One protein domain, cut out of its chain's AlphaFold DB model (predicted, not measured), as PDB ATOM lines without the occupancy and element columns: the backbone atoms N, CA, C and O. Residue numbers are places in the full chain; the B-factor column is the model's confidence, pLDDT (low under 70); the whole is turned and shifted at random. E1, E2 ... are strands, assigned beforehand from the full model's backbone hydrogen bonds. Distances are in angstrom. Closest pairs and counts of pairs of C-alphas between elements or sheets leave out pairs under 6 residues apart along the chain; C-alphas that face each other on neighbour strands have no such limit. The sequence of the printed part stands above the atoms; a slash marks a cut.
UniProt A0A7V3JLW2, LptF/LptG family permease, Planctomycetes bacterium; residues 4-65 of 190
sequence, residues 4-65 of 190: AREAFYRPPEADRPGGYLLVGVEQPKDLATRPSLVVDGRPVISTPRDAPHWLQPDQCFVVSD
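This is residues 4 to 65 of the 190 residues of the protein "LptF/LptG family permease" of Planctomycetes bacterium (UniProt A0A7V3JLW2). One twisted wall of five antiparallel strands, ordered E1, E2, E5, E4, E3, has the loop of residues 47 to 59 folded over one face. The 62 printed residues hold no named helix and strands E1 to E5 in chain order; the class is all strand, with under half of the residues in named elements. It is compact, radius of gyration of the C-alphas 10.8 A, spanning 28 by 23 by 20 A.

Find C-alpha 4 at (-37.046, -11.956, 34.907); E1 runs 16.0 A to residue 10. E2, residues 19 to 27, bends by 87 degrees at residue 24. E3 is residues 37 to 39, E4 42 to 46, E5 60 to 63, ending at (-45.350, 0.629, 32.590).

Look for N and O within hydrogen-bond range: N 8 and O 21, 2.9 A, in hairpin E1 and E2; N 20 and O 62, 2.8 A, between E2 and E5. E3, E4 and E5 form a meander, each the antiparallel neighbour of the one before; E2 joins them in a Greek key, its first strand neighbouring its fourth.

The printed part has no cut; the E4 to E5 link is long. No printed residue is under pLDDT 70.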
ATOM      1  N   ALA A   4     -36.222 -11.451  33.819       93.38
ATOM      2  CA  ALA A   4     -37.046 -11.956  34.907       93.38
ATOM      3  C   ALA A   4     -37.658 -13.301  34.527       93.38
ATOM      4  O   ALA A   4     -37.905 -13.564  33.349       93.38
ATOM      5  N   ARG A   5     -37.933 -14.126  35.537       93.88
ATOM      6  CA  ARG A   5     -38.497 -15.464  35.348       93.88
ATOM      7  C   ARG A   5     -39.926 -15.428  34.807       93.88
ATOM      8  O   ARG A   5     -40.287 -16.245  33.964       93.88
ATOM      9  N   GLU A   6     -40.741 -14.508  35.317       93.38
ATOM     10  CA  GLU A   6     -42.164 -14.415  34.988       93.38
ATOM     11  C   GLU A   6     -42.592 -12.957  34.801       93.38
ATOM     12  O   GLU A   6     -42.034 -12.039  35.406       93.38
ATOM     13  N   ALA A   7     -43.616 -12.750  33.972       93.12
ATOM     14  CA  ALA A   7     -44.218 -11.448  33.725       93.12
ATOM     15  C   ALA A   7     -45.747 -11.561  33.748       93.12
ATOM     16  O   ALA A   7     -46.330 -12.345  33.000       93.12
ATOM     17  N   PHE A   8     -46.403 -10.747  34.573       92.62
ATOM     18  CA  PHE A   8     -47.860 -10.717  34.698       92.62
ATOM     19  C   PHE A   8     -48.401  -9.360  34.269       92.62
ATOM     20  O   PHE A   8     -48.039  -8.334  34.846       92.62
ATOM     21  N   TYR A   9     -49.310  -9.349  33.294       93.12
ATOM     22  CA  TYR A   9     -50.024  -8.129  32.930       93.12
ATOM     23  C   TYR A   9     -50.932  -7.674  34.080       93.12
ATOM     24  O   TYR A   9     -51.680  -8.467  34.662       93.12
ATOM     25  N   ARG A  10     -50.876  -6.382  34.405       92.56
ATOM     26  CA  ARG A  10     -51.749  -5.710  35.365       92.56
ATOM     27  C   ARG A  10     -52.435  -4.534  34.667       92.56
ATOM     28  O   ARG A  10     -51.739  -3.654  34.157       92.56
ATOM     29  N   PRO A  11     -53.779  -4.497  34.640       89.25
ATOM     30  CA  PRO A  11     -54.489  -3.338  34.120       89.25
ATOM     31  C   PRO A  11     -54.227  -2.104  35.004       89.25
ATOM     32  O   PRO A  11     -53.868  -2.260  36.177       89.25
ATOM     33  N   PRO A  12     -54.408  -0.886  34.462       87.81
ATOM     34  CA  PRO A  12     -54.327   0.339  35.252       87.81
ATOM     35  C   PRO A  12     -55.333   0.305  36.408       87.81
ATOM     36  O   PRO A  12     -56.486  -0.091  36.222       87.81
ATOM     37  N   GLU A  13     -54.899   0.724  37.595       85.62
ATOM     38  CA  GLU A  13     -55.685   0.655  38.828       85.62
ATOM     39  C   GLU A  13     -55.404   1.878  39.705       85.62
ATOM     40  O   GLU A  13     -54.276   2.069  40.159       85.62
ATOM     41  N   ALA A  14     -56.436   2.695  39.947       83.00
ATOM     42  CA  ALA A  14     -56.336   3.969  40.664       83.00
ATOM     43  C   ALA A  14     -55.177   4.838  40.128       83.00
ATOM     44  O   ALA A  14     -55.184   5.204  38.954       83.00
ATOM     45  N   ASP A  15     -54.178   5.128  40.962       78.88
ATOM     46  CA  ASP A  15     -53.016   5.951  40.609       78.88
ATOM     47  C   ASP A  15     -51.886   5.158  39.922       78.88
ATOM     48  O   ASP A  15     -50.864   5.732  39.536       78.88
ATOM     49  N   ARG A  16     -52.040   3.838  39.745       82.94
ATOM     50  CA  ARG A  16     -51.047   2.988  39.082       82.94
ATOM     51  C   ARG A  16     -51.384   2.818  37.592       82.94
ATOM     52  O   ARG A  16     -52.454   2.293  37.271       82.94
ATOM     53  N   PRO A  17     -50.470   3.170  36.670       86.06
ATOM     54  CA  PRO A  17     -50.671   2.920  35.246       86.06
ATOM     55  C   PRO A  17     -50.649   1.415  34.924       86.06
ATOM     56  O   PRO A  17     -50.153   0.600  35.703       86.06
ATOM     57  N   GLY A  18     -51.190   1.041  33.764       90.31
ATOM     58  CA  GLY A  18     -51.154  -0.339  33.279       90.31
ATOM     59  C   GLY A  18     -49.732  -0.783  32.947       90.31
ATOM     60  O   GLY A  18     -48.860   0.042  32.659       90.31
ATOM     61  N   GLY A  19     -49.474  -2.088  33.011       93.00
ATOM     62  CA  GLY A  19     -48.146  -2.601  32.704       93.00
ATOM     63  C   GLY A  19     -47.912  -4.047  33.104       93.00
ATOM     64  O   GLY A  19     -48.845  -4.815  33.332       93.00
ATOM     65  N   TYR A  20     -46.640  -4.416  33.187       94.12
ATOM     66  CA  TYR A  20     -46.188  -5.769  33.481       94.12
ATOM     67  C   TYR A  20     -45.443  -5.802  34.808       94.12
ATOM     68  O   TYR A  20     -44.442  -5.113  34.993       94.12
ATOM     69  N   LEU A  21     -45.925  -6.636  35.724       94.81
ATOM     70  CA  LEU A  21     -45.202  -7.002  36.932       94.81
ATOM     71  C   LEU A  21     -44.226  -8.125  36.589       94.81
ATOM     72  O   LEU A  21     -44.655  -9.232  36.263       94.81
ATOM     73  N   LEU A  22     -42.935  -7.835  36.671       94.81
ATOM     74  CA  LEU A  22     -41.864  -8.807  36.513       94.81
ATOM     75  C   LEU A  22     -41.530  -9.409  37.877       94.81
ATOM     76  O   LEU A  22     -41.330  -8.667  38.841       94.81
ATOM     77  N   VAL A  23     -41.486 -10.738  37.955       94.94
ATOM     78  CA  VAL A  23     -41.237 -11.502  39.186       94.94
ATOM     79  C   VAL A  23     -39.997 -12.370  39.009       94.94
ATOM     80  O   VAL A  23     -39.800 -12.965  37.946       94.94
ATOM     81  N   GLY A  24     -39.160 -12.438  40.048       92.75
ATOM     82  CA  GLY A  24     -37.882 -13.137  39.987       92.75
ATOM     83  C   GLY A  24     -36.936 -12.476  38.990       92.75
ATOM     84  O   GLY A  24     -36.470 -13.127  38.058       92.75
ATOM     85  N   VAL A  25     -36.718 -11.168  39.131       92.31
ATOM     86  CA  VAL A  25     -35.791 -10.402  38.289       92.31
ATOM     87  C   VAL A  25     -34.352 -10.847  38.572       92.31
ATOM     88  O   VAL A  25     -33.829 -10.642  39.665       92.31
ATOM     89  N   GLU A  26     -33.701 -11.442  37.576       91.25
ATOM     90  CA  GLU A  26     -32.323 -11.946  37.654       91.25
ATOM     91  C   GLU A  26     -31.299 -10.875  37.258       91.25
ATOM     92  O   GLU A  26     -30.183 -10.823  37.791       91.25
ATOM     93  N   GLN A  27     -31.688  -9.982  36.342       90.06
ATOM     94  CA  GLN A  27     -30.896  -8.823  35.952       90.06
ATOM     95  C   GLN A  27     -31.757  -7.560  35.951       90.06
ATOM     96  O   GLN A  27     -32.814  -7.549  35.321       90.06
ATOM     97  N   PRO A  28     -31.296  -6.460  36.572       86.50
ATOM     98  CA  PRO A  28     -30.029  -6.304  37.298       86.50
ATOM     99  C   PRO A  28     -30.039  -6.922  38.715       86.50
ATOM    100  O   PRO A  28     -31.050  -6.861  39.404       86.50
ATOM    101  N   LYS A  29     -28.890  -7.440  39.188       85.75
ATOM    102  CA  LYS A  29     -28.750  -8.055  40.533       85.75
ATOM    103  C   LYS A  29     -28.986  -7.077  41.693       85.75
ATOM    104  O   LYS A  29     -29.328  -7.490  42.792       85.75
ATOM    105  N   ASP A  30     -28.781  -5.787  41.451       87.38
ATOM    106  CA  ASP A  30     -28.935  -4.690  42.407       87.38
ATOM    107  C   ASP A  30     -30.301  -3.983  42.288       87.38
ATOM    108  O   ASP A  30     -30.434  -2.812  42.637       87.38
ATOM    109  N   LEU A  31     -31.340  -4.673  41.800       87.25
ATOM    110  CA  LEU A  31     -32.664  -4.084  41.556       87.25
ATOM    111  C   LEU A  31     -33.246  -3.340  42.769       87.25
ATOM    112  O   LEU A  31     -33.764  -2.236  42.613       87.25
ATOM    113  N   ALA A  32     -33.129  -3.912  43.970       84.62
ATOM    114  CA  ALA A  32     -33.708  -3.353  45.191       84.62
ATOM    115  C   ALA A  32     -33.129  -1.979  45.583       84.62
ATOM    116  O   ALA A  32     -33.780  -1.227  46.304       84.62
ATOM    117  N   THR A  33     -31.925  -1.632  45.119       87.12
ATOM    118  CA  THR A  33     -31.275  -0.340  45.409       87.12
ATOM    119  C   THR A  33     -31.310   0.623  44.221       87.12
ATOM    120  O   THR A  33     -30.990   1.812  44.367       87.12
ATOM    121  N   ARG A  34     -31.737   0.152  43.046       87.75
ATOM    122  CA  ARG A  34     -31.829   0.985  41.850       87.75
ATOM    123  C   ARG A  34     -33.025   1.926  41.914       87.75
ATOM    124  O   ARG A  34     -34.104   1.504  42.325       87.75
ATOM    125  N   PRO A  35     -32.853   3.193  41.504       89.62
ATOM    126  CA  PRO A  35     -33.975   4.105  41.365       89.62
ATOM    127  C   PRO A  35     -34.876   3.670  40.206       89.62
ATOM    128  O   PRO A  35     -34.420   3.059  39.234       89.62
ATOM    129  N   SER A  36     -36.147   4.023  40.313       90.62
ATOM    130  CA  SER A  36     -37.137   3.904  39.250       90.62
ATOM    131  C   SER A  36     -36.723   4.751  38.053       90.62
ATOM    132  O   SER A  36     -36.160   5.841  38.195       90.62
ATOM    133  N   LEU A  37     -37.003   4.251  36.853       89.88
ATOM    134  CA  LEU A  37     -36.734   4.970  35.618       89.88
ATOM    135  C   LEU A  37     -37.945   5.817  35.249       89.88
ATOM    136  O   LEU A  37     -39.046   5.299  35.054       89.88
ATOM    137  N   VAL A  38     -37.707   7.113  35.092       89.88
ATOM    138  CA  VAL A  38     -38.696   8.096  34.659       89.88
ATOM    139  C   VAL A  38     -38.222   8.696  33.340       89.88
ATOM    140  O   VAL A  38     -37.077   9.132  33.237       89.88
ATOM    141  N   VAL A  39     -39.098   8.724  32.340       86.94
ATOM    142  CA  VAL A  39     -38.849   9.349  31.033       86.94
ATOM    143  C   VAL A  39     -39.948  10.379  30.807       86.94
ATOM    144  O   VAL A  39     -41.120  10.081  31.024       86.94
ATOM    145  N   ASP A  40     -39.577  11.610  30.453       84.44
ATOM    146  CA  ASP A  40     -40.512  12.732  30.257       84.44
ATOM    147  C   ASP A  40     -41.485  12.951  31.434       84.44
ATOM    148  O   ASP A  40     -42.667  13.253  31.263       84.44
ATOM    149  N   GLY A  41     -40.995  12.755  32.663       80.25
ATOM    150  CA  GLY A  41     -41.790  12.902  33.886       80.25
ATOM    151  C   GLY A  41     -42.787  11.767  34.149       80.25
ATOM    152  O   GLY A  41     -43.555  11.857  35.105       80.25
ATOM    153  N   ARG A  42     -42.780  10.695  33.346       82.88
ATOM    154  CA  ARG A  42     -43.629   9.510  33.539       82.88
ATOM    155  C   ARG A  42     -42.794   8.304  33.976       82.88
ATOM    156  O   ARG A  42     -41.756   8.043  33.363       82.88
ATOM    157  N   PRO A  43     -43.209   7.561  35.016       84.81
ATOM    158  CA  PRO A  43     -42.517   6.338  35.399       84.81
ATOM    159  C   PRO A  43     -42.652   5.312  34.270       84.81
ATOM    160  O   PRO A  43     -43.758   5.005  33.836       84.81
ATOM    161  N   VAL A  44     -41.523   4.803  33.785       89.44
ATOM    162  CA  VAL A  44     -41.459   3.714  32.796       89.44
ATOM    163  C   VAL A  44     -41.135   2.398  33.493       89.44
ATOM    164  O   VAL A  44     -41.655   1.350  33.121       89.44
ATOM    165  N   ILE A  45     -40.294   2.449  34.530       92.06
ATOM    166  CA  ILE A  45     -39.926   1.285  35.338       92.06
ATOM    167  C   ILE A  45     -39.986   1.688  36.802       92.06
ATOM    168  O   ILE A  45     -39.236   2.569  37.214       92.06
ATOM    169  N   SER A  46     -40.825   1.025  37.588       91.75
ATOM    170  CA  SER A  46     -40.868   1.188  39.040       91.75
ATOM    171  C   SER A  46     -40.086   0.065  39.711       91.75
ATOM    172  O   SER A  46     -40.311  -1.115  39.426       91.75
ATOM    173  N   THR A  47     -39.169   0.430  40.603       92.69
ATOM    174  CA  THR A  47     -38.354  -0.511  41.382       92.69
ATOM    175  C   THR A  47     -38.822  -0.574  42.841       92.69
ATOM    176  O   THR A  47     -39.509   0.339  43.314       92.69
ATOM    177  N   PRO A  48     -38.429  -1.610  43.606       91.00
ATOM    178  CA  PRO A  48     -38.811  -1.748  45.015       91.00
ATOM    179  C   PRO A  48     -38.322  -0.598  45.898       91.00
ATOM    180  O   PRO A  48     -38.932  -0.318  46.925       91.00
ATOM    181  N   ARG A  49     -37.249   0.094  45.493       89.12
ATOM    182  CA  ARG A  49     -36.704   1.251  46.211       89.12
ATOM    183  C   ARG A  49     -37.728   2.374  46.377       89.12
ATOM    184  O   ARG A  49     -37.847   2.921  47.469       89.12
ATOM    185  N   ASP A  50     -38.441   2.714  45.304       87.88
ATOM    186  CA  ASP A  50     -39.371   3.853  45.295       87.88
ATOM    187  C   ASP A  50     -40.834   3.411  45.449       87.88
ATOM    188  O   ASP A  50     -41.711   4.217  45.757       87.88
ATOM    189  N   ALA A  51     -41.103   2.116  45.280       86.81
ATOM    190  CA  ALA A  51     -42.418   1.504  45.426       86.81
ATOM    191  C   ALA A  51     -42.433   0.320  46.431       86.81
ATOM    192  O   ALA A  51     -43.020  -0.727  46.146       86.81
ATOM    193  N   PRO A  52     -41.866   0.468  47.648       87.88
ATOM    194  CA  PRO A  52     -41.727  -0.643  48.599       87.88
ATOM    195  C   PRO A  52     -43.066  -1.147  49.159       87.88
ATOM    196  O   PRO A  52     -43.135  -2.224  49.736       87.88
ATOM    197  N   HIS A  53     -44.142  -0.369  49.005       87.75
ATOM    198  CA  HIS A  53     -45.468  -0.707  49.521       87.75
ATOM    199  C   HIS A  53     -46.190  -1.796  48.707       87.75
ATOM    200  O   HIS A  53     -47.171  -2.354  49.193       87.75
ATOM    201  N   TRP A  54     -45.730  -2.105  47.489       88.25
ATOM    202  CA  TRP A  54     -46.390  -3.077  46.602       88.25
ATOM    203  C   TRP A  54     -45.445  -3.881  45.697       88.25
ATOM    204  O   TRP A  54     -45.921  -4.760  44.978       88.25
ATOM    205  N   LEU A  55     -44.134  -3.614  45.728       90.75
ATOM    206  CA  LEU A  55     -43.119  -4.392  45.015       90.75
ATOM    207  C   LEU A  55     -42.193  -5.108  46.000       90.75
ATOM    208  O   LEU A  55     -41.632  -4.487  46.903       90.75
ATOM    209  N   GLN A  56     -42.014  -6.414  45.803       91.69
ATOM    210  CA  GLN A  56     -41.027  -7.211  46.542       91.69
ATOM    211  C   GLN A  56     -39.600  -6.947  46.018       91.69
ATOM    212  O   GLN A  56     -39.456  -6.464  44.897       91.69
ATOM    213  N   PRO A  57     -38.530  -7.259  46.778       89.44
ATOM    214  CA  PRO A  57     -37.148  -6.935  46.393       89.44
ATOM    215  C   PRO A  57     -36.687  -7.496  45.038       89.44
ATOM    216  O   PRO A  57     -35.801  -6.919  44.408       89.44
ATOM    217  N   ASP A  58     -37.277  -8.605  44.598       91.50
ATOM    218  CA  ASP A  58     -37.015  -9.303  43.335       91.50
ATOM    219  C   ASP A  58     -38.037  -8.962  42.233       91.50
ATOM    220  O   ASP A  58     -38.082  -9.631  41.199       91.50
ATOM    221  N   GLN A  59     -38.871  -7.941  42.449       94.00
ATOM    222  CA  GLN A  59     -39.917  -7.522  41.523       94.00
ATOM    223  C   GLN A  59     -39.652  -6.130  40.964       94.00
ATOM    224  O   GLN A  59     -39.155  -5.238  41.646       94.00
ATOM    225  N   CYS A  60     -40.047  -5.902  39.717       93.12
ATOM    226  CA  CYS A  60     -40.178  -4.549  39.182       93.12
ATOM    227  C   CYS A  60     -41.416  -4.441  38.307       93.12
ATOM    228  O   CYS A  60     -41.941  -5.439  37.812       93.12
ATOM    229  N   PHE A  61     -41.900  -3.218  38.129       93.69
ATOM    230  CA  PHE A  61     -43.059  -2.952  37.293       93.69
ATOM    231  C   PHE A  61     -42.649  -2.153  36.069       93.69
ATOM    232  O   PHE A  61     -42.057  -1.086  36.202       93.69
ATOM    233  N   VAL A  62     -42.981  -2.654  34.885       93.25
ATOM    234  CA  VAL A  62     -42.748  -1.962  33.617       93.25
ATOM    235  C   VAL A  62     -44.070  -1.395  33.135       93.25
ATOM    236  O   VAL A  62     -44.997  -2.146  32.833       93.25
ATOM    237  N   VAL A  63     -44.157  -0.072  33.066       91.25
ATOM    238  CA  VAL A  63     -45.350   0.629  32.590       91.25
ATOM    239  C   VAL A  63     -45.485   0.414  31.087       91.25
ATOM    240  O   VAL A  63     -44.542   0.643  30.330       91.25
ATOM    241  N   SER A  64     -46.652  -0.058  30.657       89.31
ATOM    242  CA  SER A  64     -46.939  -0.339  29.254       89.31
ATOM    243  C   SER A  64     -48.431  -0.208  28.980       89.31
ATOM    244  O   SER A  64     -49.257  -0.781  29.689       89.31
ATOM    245  N   ASP A  65     -48.763   0.488  27.895       84.62
ATOM    246  CA  ASP A  65     -50.133   0.591  27.385       84.62
ATOM    247  C   ASP A  65     -50.523  -0.609  26.496       84.62
ATOM    248  O   ASP A  65     -51.611  -0.630  25.916       84.62
TER     249      ASP A  65